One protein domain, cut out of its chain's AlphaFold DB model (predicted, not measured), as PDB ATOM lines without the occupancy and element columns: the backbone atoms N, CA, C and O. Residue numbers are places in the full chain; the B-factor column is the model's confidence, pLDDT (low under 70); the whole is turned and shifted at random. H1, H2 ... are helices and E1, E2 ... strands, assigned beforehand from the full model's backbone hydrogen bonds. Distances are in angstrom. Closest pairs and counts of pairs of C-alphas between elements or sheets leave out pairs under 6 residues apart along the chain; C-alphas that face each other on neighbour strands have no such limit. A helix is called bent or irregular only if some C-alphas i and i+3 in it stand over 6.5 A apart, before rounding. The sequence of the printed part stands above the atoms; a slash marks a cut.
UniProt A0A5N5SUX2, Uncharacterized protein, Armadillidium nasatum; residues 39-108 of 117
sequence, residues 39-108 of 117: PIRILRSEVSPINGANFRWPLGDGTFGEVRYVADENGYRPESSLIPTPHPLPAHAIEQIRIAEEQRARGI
ATOM      1  N   PRO A  39     203.898 186.186 235.817       46.47
ATOM      2  CA  PRO A  39     203.904 184.901 236.487       46.47
ATOM      3  C   PRO A  39     202.487 184.352 236.392       46.47
ATOM      4  O   PRO A  39     201.535 185.093 236.651       46.47
ATOM      5  N   ILE A  40     202.341 183.080 235.998       55.69
ATOM      6  CA  ILE A  40     201.049 182.397 236.080       55.69
ATOM      7  C   ILE A  40     200.574 182.621 237.508       55.69
ATOM      8  O   ILE A  40     201.169 182.114 238.463       55.69
ATOM      9  N   ARG A  41     199.566 183.480 237.663       48.66
ATOM     10  CA  ARG A  41     199.098 183.902 238.970       48.66
ATOM     11  C   ARG A  41     198.270 182.748 239.496       48.66
ATOM     12  O   ARG A  41     197.064 182.697 239.280       48.66
ATOM     13  N   ILE A  42     198.936 181.792 240.140       55.19
ATOM     14  CA  ILE A  42     198.258 180.777 240.937       55.19
ATOM     15  C   ILE A  42     197.632 181.550 242.094       55.19
ATOM     16  O   ILE A  42     198.294 181.873 243.081       55.19
ATOM     17  N   LEU A  43     196.367 181.929 241.922       52.78
ATOM     18  CA  LEU A  43     195.537 182.510 242.965       52.78
ATOM     19  C   LEU A  43     195.278 181.401 243.989       52.78
ATOM     20  O   LEU A  43     194.248 180.739 243.956       52.78
ATOM     21  N   ARG A  44     196.250 181.142 244.869       54.62
ATOM     22  CA  ARG A  44     196.049 180.304 246.052       54.62
ATOM     23  C   ARG A  44     195.168 181.098 247.015       54.62
ATOM     24  O   ARG A  44     195.674 181.793 247.891       54.62
ATOM     25  N   SER A  45     193.861 181.039 246.809       56.97
ATOM     26  CA  SER A  45     192.874 181.460 247.795       56.97
ATOM     27  C   SER A  45     192.311 180.217 248.471       56.97
ATOM     28  O   SER A  45     191.810 179.324 247.797       56.97
ATOM     29  N   GLU A  46     192.409 180.221 249.797       47.84
ATOM     30  CA  GLU A  46     191.874 179.247 250.750       47.84
ATOM     31  C   GLU A  46     192.639 177.933 250.894       47.84
ATOM     32  O   GLU A  46     193.244 177.384 249.974       47.84
ATOM     33  N   VAL A  47     192.667 177.479 252.147       53.09
ATOM     34  CA  VAL A  47     193.197 176.188 252.563       53.09
ATOM     35  C   VAL A  47     192.504 175.124 251.725       53.09
ATOM     36  O   VAL A  47     191.345 174.789 251.955       53.09
ATOM     37  N   SER A  48     193.233 174.604 250.740       56.28
ATOM     38  CA  SER A  48     192.922 173.328 250.118       56.28
ATOM     39  C   SER A  48     192.604 172.332 251.233       56.28
ATOM     40  O   SER A  48     193.428 172.196 252.147       56.28
ATOM     41  N   PRO A  49     191.464 171.617 251.181       57.28
ATOM     42  CA  PRO A  49     191.325 170.392 251.947       57.28
ATOM     43  C   PRO A  49     192.608 169.585 251.744       57.28
ATOM     44  O   PRO A  49     193.126 169.549 250.628       57.28
ATOM     45  N   ILE A  50     193.129 168.948 252.793       62.88
ATOM     46  CA  ILE A  50     194.364 168.134 252.729       62.88
ATOM     47  C   ILE A  50     194.321 167.166 251.521       62.88
ATOM     48  O   ILE A  50     195.341 166.846 250.919       62.88
ATOM     49  N   ASN A  51     193.099 166.811 251.120       77.12
ATOM     50  CA  ASN A  51     192.716 165.901 250.061       77.12
ATOM     51  C   ASN A  51     192.268 166.599 248.754       77.12
ATOM     52  O   ASN A  51     191.411 166.060 248.071       77.12
ATOM     53  N   GLY A  52     192.719 167.802 248.380       81.62
ATOM     54  CA  GLY A  52     192.271 168.419 247.114       81.62
ATOM     55  C   GLY A  52     192.941 169.739 246.739       81.62
ATOM     56  O   GLY A  52     193.615 170.347 247.565       81.62
ATOM     57  N   ALA A  53     192.755 170.210 245.500       85.19
ATOM     58  CA  ALA A  53     193.157 171.561 245.090       85.19
ATOM     59  C   ALA A  53     192.342 172.126 243.922       85.19
ATOM     60  O   ALA A  53     191.586 171.413 243.262       85.19
ATOM     61  N   ASN A  54     192.512 173.430 243.692       86.75
ATOM     62  CA  ASN A  54     191.961 174.165 242.558       86.75
ATOM     63  C   ASN A  54     193.101 174.818 241.758       86.75
ATOM     64  O   ASN A  54     193.963 175.488 242.334       86.75
ATOM     65  N   PHE A  55     193.098 174.634 240.439       87.25
ATOM     66  CA  PHE A  55     194.033 175.242 239.500       87.25
ATOM     67  C   PHE A  55     193.289 176.094 238.481       87.25
ATOM     68  O   PHE A  55     192.356 175.622 237.839       87.25
ATOM     69  N   ARG A  56     193.767 177.326 238.270       88.81
ATOM     70  CA  ARG A  56     193.210 178.264 237.294       88.81
ATOM     71  C   ARG A  56     194.308 178.868 236.422       88.81
ATOM     72  O   ARG A  56     195.322 179.324 236.952       88.81
ATOM     73  N   TRP A  57     194.111 178.903 235.105       89.69
ATOM     74  CA  TRP A  57     195.071 179.469 234.145       89.69
ATOM     75  C   TRP A  57     194.372 180.174 232.973       89.69
ATOM     76  O   TRP A  57     193.241 179.819 232.640       89.69
ATOM     77  N   PRO A  58     195.006 181.185 232.353       91.75
ATOM     78  CA  PRO A  58     194.442 181.862 231.188       91.75
ATOM     79  C   PRO A  58     194.524 180.977 229.933       91.75
ATOM     80  O   PRO A  58     195.547 180.333 229.689       91.75
ATOM     81  N   LEU A  59     193.462 180.966 229.128       89.44
ATOM     82  CA  LEU A  59     193.434 180.374 227.788       89.44
ATOM     83  C   LEU A  59     193.799 181.429 226.734       89.44
ATOM     84  O   LEU A  59     193.785 182.634 226.990       89.44
ATOM     85  N   GLY A  60     194.135 180.971 225.524       89.50
ATOM     86  CA  GLY A  60     194.501 181.849 224.404       89.50
ATOM     87  C   GLY A  60     193.375 182.776 223.925       89.50
ATOM     88  O   GLY A  60     193.646 183.743 223.223       89.50
ATOM     89  N   ASP A  61     192.134 182.507 224.321       90.12
ATOM     90  CA  ASP A  61     190.938 183.307 224.037       90.12
ATOM     91  C   ASP A  61     190.634 184.364 225.122       90.12
ATOM     92  O   ASP A  61     189.645 185.088 225.022       90.12
ATOM     93  N   GLY A  62     191.472 184.468 226.162       87.75
ATOM     94  CA  GLY A  62     191.272 185.377 227.294       87.75
ATOM     95  C   GLY A  62     190.315 184.852 228.370       87.75
ATOM     96  O   GLY A  62     190.133 185.516 229.395       87.75
ATOM     97  N   THR A  63     189.730 183.665 228.185       90.19
ATOM     98  CA  THR A  63     188.970 182.977 229.235       90.19
ATOM     99  C   THR A  63     189.911 182.285 230.225       90.19
ATOM    100  O   THR A  63     191.131 182.268 230.049       90.19
ATOM    101  N   PHE A  64     189.363 181.738 231.311       89.25
ATOM    102  CA  PHE A  64     190.134 180.960 232.277       89.25
ATOM    103  C   PHE A  64     189.677 179.511 232.291       89.25
ATOM    104  O   PHE A  64     188.487 179.225 232.387       89.25
ATOM    105  N   GLY A  65     190.655 178.617 232.257       90.81
ATOM    106  CA  GLY A  65     190.477 177.203 232.508       90.81
ATOM    107  C   GLY A  65     190.576 176.987 233.999       90.81
ATOM    108  O   GLY A  65     191.464 177.555 234.639       90.81
ATOM    109  N   GLU A  66     189.666 176.195 234.545       92.12
ATOM    110  CA  GLU A  66     189.635 175.855 235.961       92.12
ATOM    111  C   GLU A  66     189.526 174.341 236.122       92.12
ATOM    112  O   GLU A  66     188.711 173.705 235.453       92.12
ATOM    113  N   VAL A  67     190.349 173.761 236.995       91.69
ATOM    114  CA  VAL A  67     190.282 172.350 237.389       91.69
ATOM    115  C   VAL A  67     190.297 172.264 238.902       91.69
ATOM    116  O   VAL A  67     191.271 172.654 239.547       91.69
ATOM    117  N   ARG A  68     189.245 171.667 239.455       91.75
ATOM    118  CA  ARG A  68     189.150 171.285 240.859       91.75
ATOM    119  C   ARG A  68     189.372 169.786 240.982       91.75
ATOM    120  O   ARG A  68     188.932 169.036 240.124       91.75
ATOM    121  N   TYR A  69     190.018 169.322 242.043       90.69
ATOM    122  CA  TYR A  69     190.078 167.890 242.323       90.69
ATOM    123  C   TYR A  69     189.955 167.570 243.807       90.69
ATOM    124  O   TYR A  69     190.319 168.376 244.668       90.69
ATOM    125  N   VAL A  70     189.490 166.350 244.074       91.88
ATOM    126  CA  VAL A  70     189.549 165.687 245.380       91.88
ATOM    127  C   VAL A  70     190.366 164.399 245.234       91.88
ATOM    128  O   VAL A  70     190.211 163.670 244.259       91.88
ATOM    129  N   ALA A  71     191.270 164.148 246.172       89.94
ATOM    130  CA  ALA A  71     192.141 162.988 246.272       89.94
ATOM    131  C   ALA A  71     192.017 162.409 247.687       89.94
ATOM    132  O   ALA A  71     192.640 162.908 248.622       89.94
ATOM    133  N   ASP A  72     191.179 161.386 247.838       87.81
ATOM    134  CA  ASP A  72     190.924 160.682 249.099       87.81
ATOM    135  C   ASP A  72     191.123 159.164 248.933       87.81
ATOM    136  O   ASP A  72     191.704 158.707 247.948       87.81
ATOM    137  N   GLU A  73     190.658 158.366 249.896       90.75
ATOM    138  CA  GLU A  73     190.727 156.897 249.859       90.75
ATOM    139  C   GLU A  73     190.018 156.283 248.637       90.75
ATOM    140  O   GLU A  73     190.388 155.200 248.192       90.75
ATOM    141  N   ASN A  74     189.046 156.987 248.044       89.81
ATOM    142  CA  ASN A  74     188.366 156.575 246.814       89.81
ATOM    143  C   ASN A  74     189.096 157.075 245.548       89.81
ATOM    144  O   ASN A  74     188.540 157.044 244.449       89.81
ATOM    145  N   GLY A  75     190.331 157.566 245.690       89.50
ATOM    146  CA  GLY A  75     191.207 157.979 244.601       89.50
ATOM    147  C   GLY A  75     191.047 159.436 244.166       89.50
ATOM    148  O   GLY A  75     190.489 160.282 244.866       89.50
ATOM    149  N   TYR A  76     191.590 159.730 242.984       92.25
ATOM    150  CA  TYR A  76     191.627 161.062 242.382       92.25
ATOM    151  C   TYR A  76     190.392 161.318 241.509       92.25
ATOM    152  O   TYR A  76     190.144 160.586 240.551       92.25
ATOM    153  N   ARG A  77     189.639 162.378 241.813       92.19
ATOM    154  CA  ARG A  77     188.423 162.788 241.096       92.19
ATOM    155  C   ARG A  77     188.517 164.259 240.680       92.19
ATOM    156  O   ARG A  77     188.303 165.135 241.522       92.19
ATOM    157  N   PRO A  78     188.889 164.544 239.419       92.31
ATOM    158  CA  PRO A  78     188.934 165.899 238.889       92.31
ATOM    159  C   PRO A  78     187.578 166.337 238.322       92.31
ATOM    160  O   PRO A  78     186.861 165.557 237.698       92.31
ATOM    161  N   GLU A  79     187.275 167.617 238.480       91.00
ATOM    162  CA  GLU A  79     186.095 168.310 237.977       91.00
ATOM    163  C   GLU A  79     186.548 169.557 237.209       91.00
ATOM    164  O   GLU A  79     187.293 170.397 237.722       91.00
ATOM    165  N   SER A  80     186.130 169.669 235.951       92.62
ATOM    166  CA  SER A  80     186.428 170.809 235.083       92.62
ATOM    167  C   SER A  80     185.532 170.784 233.852       92.62
ATOM    168  O   SER A  80     185.231 169.712 233.330       92.62
ATOM    169  N   SER A  81     185.182 171.962 233.334       89.19
ATOM    170  CA  SER A  81     184.525 172.108 232.028       89.19
ATOM    171  C   SER A  81     185.417 171.694 230.852       89.19
ATOM    172  O   SER A  81     184.921 171.509 229.744       89.19
ATOM    173  N   LEU A  82     186.729 171.566 231.077       89.12
ATOM    174  CA  LEU A  82     187.708 171.155 230.072       89.12
ATOM    175  C   LEU A  82     187.856 169.631 229.973       89.12
ATOM    176  O   LEU A  82     188.501 169.143 229.045       89.12
ATOM    177  N   ILE A  83     187.303 168.876 230.927       90.44
ATOM    178  CA  ILE A  83     187.342 167.413 230.883       90.44
ATOM    179  C   ILE A  83     186.336 166.937 229.829       90.44
ATOM    180  O   ILE A  83     185.171 167.339 229.881       90.44
ATOM    181  N   PRO A  84     186.749 166.075 228.883       90.19
ATOM    182  CA  PRO A  84     185.838 165.530 227.888       90.19
ATOM    183  C   PRO A  84     184.652 164.823 228.539       90.19
ATOM    184  O   PRO A  84     184.817 163.972 229.416       90.19
ATOM    185  N   THR A  85     183.448 165.144 228.079       87.56
ATOM    186  CA  THR A  85     182.245 164.430 228.501       87.56
ATOM    187  C   THR A  85     182.233 163.026 227.893       87.56
ATOM    188  O   THR A  85     182.535 162.888 226.700       87.56
ATOM    189  N   PRO A  86     181.848 161.987 228.657       86.44
ATOM    190  CA  PRO A  86     181.606 160.660 228.105       86.44
ATOM    191  C   PRO A  86     180.618 160.710 226.933       86.44
ATOM    192  O   PRO A  86     179.719 161.553 226.895       86.44
ATOM    193  N   HIS A  87     180.783 159.800 225.975       84.06
ATOM    194  CA  HIS A  87     179.843 159.667 224.866       84.06
ATOM    195  C   HIS A  87     178.452 159.264 225.388       84.06
ATOM    196  O   HIS A  87     178.356 158.589 226.417       84.06
ATOM    197  N   PRO A  88     177.366 159.664 224.698       91.12
ATOM    198  CA  PRO A  88     176.027 159.224 225.066       91.12
ATOM    199  C   PRO A  88     175.932 157.696 225.015       91.12
ATOM    200  O   PRO A  88     176.623 157.044 224.228       91.12
ATOM    201  N   LEU A  89     175.045 157.132 225.837       91.00
ATOM    202  CA  LEU A  89     174.773 155.696 225.831       91.00
ATOM    203  C   LEU A  89     174.410 155.223 224.409       91.00
ATOM    204  O   LEU A  89     173.587 155.864 223.749       91.00
ATOM    205  N   PRO A  90     174.981 154.104 223.927       94.38
ATOM    206  CA  PRO A  90     174.638 153.568 222.618       94.38
ATOM    207  C   PRO A  90     173.141 153.250 222.504       94.38
ATOM    208  O   PRO A  90     172.552 152.676 223.419       94.38
ATOM    209  N   ALA A  91     172.536 153.539 221.348       95.00
ATOM    210  CA  ALA A  91     171.107 153.301 221.113       95.00
ATOM    211  C   ALA A  91     170.683 151.842 221.367       95.00
ATOM    212  O   ALA A  91     169.622 151.594 221.934       95.00
ATOM    213  N   HIS A  92     171.530 150.870 221.015       94.94
ATOM    214  CA  HIS A  92     171.244 149.456 221.266       94.94
ATOM    215  C   HIS A  92     171.221 149.109 222.762       94.94
ATOM    216  O   HIS A  92     170.470 148.226 223.155       94.94
ATOM    217  N   ALA A  93     172.008 149.792 223.602       95.44
ATOM    218  CA  ALA A  93     172.017 149.552 225.043       95.44
ATOM    219  C   ALA A  93     170.716 150.059 225.681       95.44
ATOM    220  O   ALA A  93     170.121 149.378 226.511       95.44
ATOM    221  N   ILE A  94     170.234 151.223 225.233       96.06
ATOM    222  CA  ILE A  94     168.922 151.759 225.623       96.06
ATOM    223  C   ILE A  94     167.814 150.779 225.214       96.06
ATOM    224  O   ILE A  94     166.931 150.470 226.011       96.06
ATOM    225  N   GLU A  95     167.896 150.233 224.000       96.56
ATOM    226  CA  GLU A  95     166.932 149.250 223.505       96.56
ATOM    227  C   GLU A  95     166.969 147.934 224.298       96.56
ATOM    228  O   GLU A  95     165.925 147.395 224.651       96.56
ATOM    229  N   GLN A  96     168.156 147.437 224.651       96.12
ATOM    230  CA  GLN A  96     168.303 146.257 225.508       96.12
ATOM    231  C   GLN A  96     167.667 146.466 226.886       96.12
ATOM    232  O   GLN A  96     166.988 145.566 227.380       96.12
ATOM    233  N   ILE A  97     167.850 147.643 227.493       95.69
ATOM    234  CA  ILE A  97     167.214 147.999 228.769       95.69
ATOM    235  C   ILE A  97     165.689 147.993 228.615       95.69
ATOM    236  O   ILE A  97     165.007 147.348 229.409       95.69
ATOM    237  N   ARG A  98     165.167 148.627 227.558       96.50
ATOM    238  CA  ARG A  98     163.731 148.669 227.248       96.50
ATOM    239  C   ARG A  98     163.141 147.264 227.098       96.50
ATOM    240  O   ARG A  98     162.125 146.948 227.714       96.50
ATOM    241  N   ILE A  99     163.797 146.399 226.323       95.88
ATOM    242  CA  ILE A  99     163.379 145.001 226.135       95.88
ATOM    243  C   ILE A  99     163.421 144.241 227.467       95.88
ATOM    244  O   ILE A  99     162.481 143.514 227.788       95.88
ATOM    245  N   ALA A 100     164.478 144.411 228.265       93.75
ATOM    246  CA  ALA A 100     164.598 143.754 229.563       93.75
ATOM    247  C   ALA A 100     163.489 144.194 230.537       93.75
ATOM    248  O   ALA A 100     162.943 143.366 231.265       93.75
ATOM    249  N   GLU A 101     163.122 145.476 230.546       95.25
ATOM    250  CA  GLU A 101     162.004 145.998 231.338       95.25
ATOM    251  C   GLU A 101     160.660 145.413 230.895       95.25
ATOM    252  O   GLU A 101     159.876 144.984 231.743       95.25
ATOM    253  N   GLU A 102     160.412 145.303 229.587       95.19
ATOM    254  CA  GLU A 102     159.211 144.644 229.064       95.19
ATOM    255  C   GLU A 102     159.136 143.169 229.465       95.19
ATOM    256  O   GLU A 102     158.072 142.688 229.858       95.19
ATOM    257  N   GLN A 103     160.253 142.441 229.388       93.25
ATOM    258  CA  GLN A 103     160.307 141.039 229.805       93.25
ATOM    259  C   GLN A 103     159.979 140.892 231.294       93.25
ATOM    260  O   GLN A 103     159.159 140.046 231.661       93.25
ATOM    261  N   ARG A 104     160.539 141.764 232.144       91.12
ATOM    262  CA  ARG A 104     160.227 141.806 233.582       91.12
ATOM    263  C   ARG A 104     158.757 142.132 233.839       91.12
ATOM    264  O   ARG A 104     158.135 141.462 234.657       91.12
ATOM    265  N   ALA A 105     158.184 143.105 233.128       93.56
ATOM    266  CA  ALA A 105     156.772 143.476 233.256       93.56
ATOM    267  C   ALA A 105     155.825 142.340 232.832       93.56
ATOM    268  O   ALA A 105     154.755 142.168 233.412       93.56
ATOM    269  N   ARG A 106     156.241 141.527 231.855       93.75
ATOM    270  CA  ARG A 106     155.541 140.307 231.428       93.75
ATOM    271  C   ARG A 106     155.762 139.119 232.372       93.75
ATOM    272  O   ARG A 106     155.177 138.065 232.147       93.75
ATOM    273  N   GLY A 107     156.594 139.265 233.405       92.56
ATOM    274  CA  GLY A 107     156.916 138.195 234.349       92.56
ATOM    275  C   GLY A 107     157.760 137.068 233.751       92.56
ATOM    276  O   GLY A 107     157.795 135.984 234.324       92.56
ATOM    277  N   ILE A 108     158.427 137.316 232.618       88.94
ATOM    278  CA  ILE A 108     159.297 136.348 231.947       88.94
ATOM    279  C   ILE A 108     160.497 136.076 232.855       88.94
ATOM    280  O   ILE A 108     161.235 136.999 233.213       88.94
TER     281      ILE A 108
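Overview. This is residues 39 to 108 of the 117 residues of an uncharacterized protein of Armadillidium nasatum (UniProt A0A5N5SUX2). A small sheet of three antiparallel strands, E1, E2 and E3, stands at one end of the model, and a single helix, H1, stands far from it at the other end of a long, stretched-out link. The link from residue 84 onward and nearly the whole of H1 stick out as an arm that makes much of the length, and H1 covers neither face of the sheet. The printed part has 70 residues, with three named strands and then one named helix, in the order E1, E2, E3, H1, and its class is mixed, helices and strands. The sheet has the order E1, E2, E3 and is antiparallel throughout, and residues 39 to 51, before E1, hold no named element. The whole is extended, with a radius of gyration of the C-alphas of 21.0 A, and flat in outline, with spans of 65 by 34 by 14 A.

Along the chain. The printed part begins at Pro 39, whose C-alpha is at (203.904, 184.901, 236.487), and residues 39 to 51 are a stretch of 13 residues with no named element. E1 is a strand of residues 52 to 58, from C-alpha 52 at (192.271, 168.419, 247.114), and is 21.0 A from first to last C-alpha. E2, residues 64 to 72, is the longest strand by residues, with 9, and measures 26.4 A from first to last C-alpha. E3, residues 75 to 79, is a strand of 13.3 A. H1, residues 91 to 105, is a helix of 15 residues that is not bent; it is 21.2 A from first to last C-alpha and ends with C-alpha 105 at (156.772, 143.476, 233.256).

Arrangement. The three strands form a meander, each strand the antiparallel neighbour of the one before, with no named helix between. E1 and E2 are a hairpin, with an angle of 167 degrees between their N-to-C directions. The C-alphas of Gly 52 and Val 70 face each other at 4.2 A, and those of Pro 58 and Phe 64 face each other at 4.5 A. Across this pair N 55 and O 67 are within hydrogen-bond range at 2.8 A, as are N 67 and O 55 at 2.9 A. E2 and E3 are a second hairpin, with an angle of 158 degrees between their directions. The C-alphas of Tyr 69 and Pro 78 face each other at 4.1 A. Here N 79 and O 68 are within hydrogen-bond range at 2.7 A, and N 77 and O 70 at 2.8 A. E1 and E3 are the edge strands, and E2 is the inner one. The C-alphas of the sheet lie up to 2.8 A off the best plane through them. H1 is not on the sheet, with 0 pairs of C-alphas within 10 A, and it is apart from E1 and from E2. In H1 every O i to N i+4 pair is within hydrogen-bond range.

Size, cuts and confidence. The two C-alphas farthest apart are those of Pro 39 and Gly 107, at 66.3 A; the first and last printed C-alphas, of Pro 39 and Ile 108, are 66.1 A apart. The link from E1 to E2, 5 residues, and the link from E2 to E3, 2 residues, are tight, while the link from E3 to H1, 11 residues, is long. Residues 84 to 99, of which 91 to 99 belong to H1, stand free, and so do residues 101 to 107, of which 101 to 105 belong to H1. The printed part has no cut. The mean pLDDT of the printed part is 84.6; residues 39 to 50 are under 70, and H1 has a mean of 95.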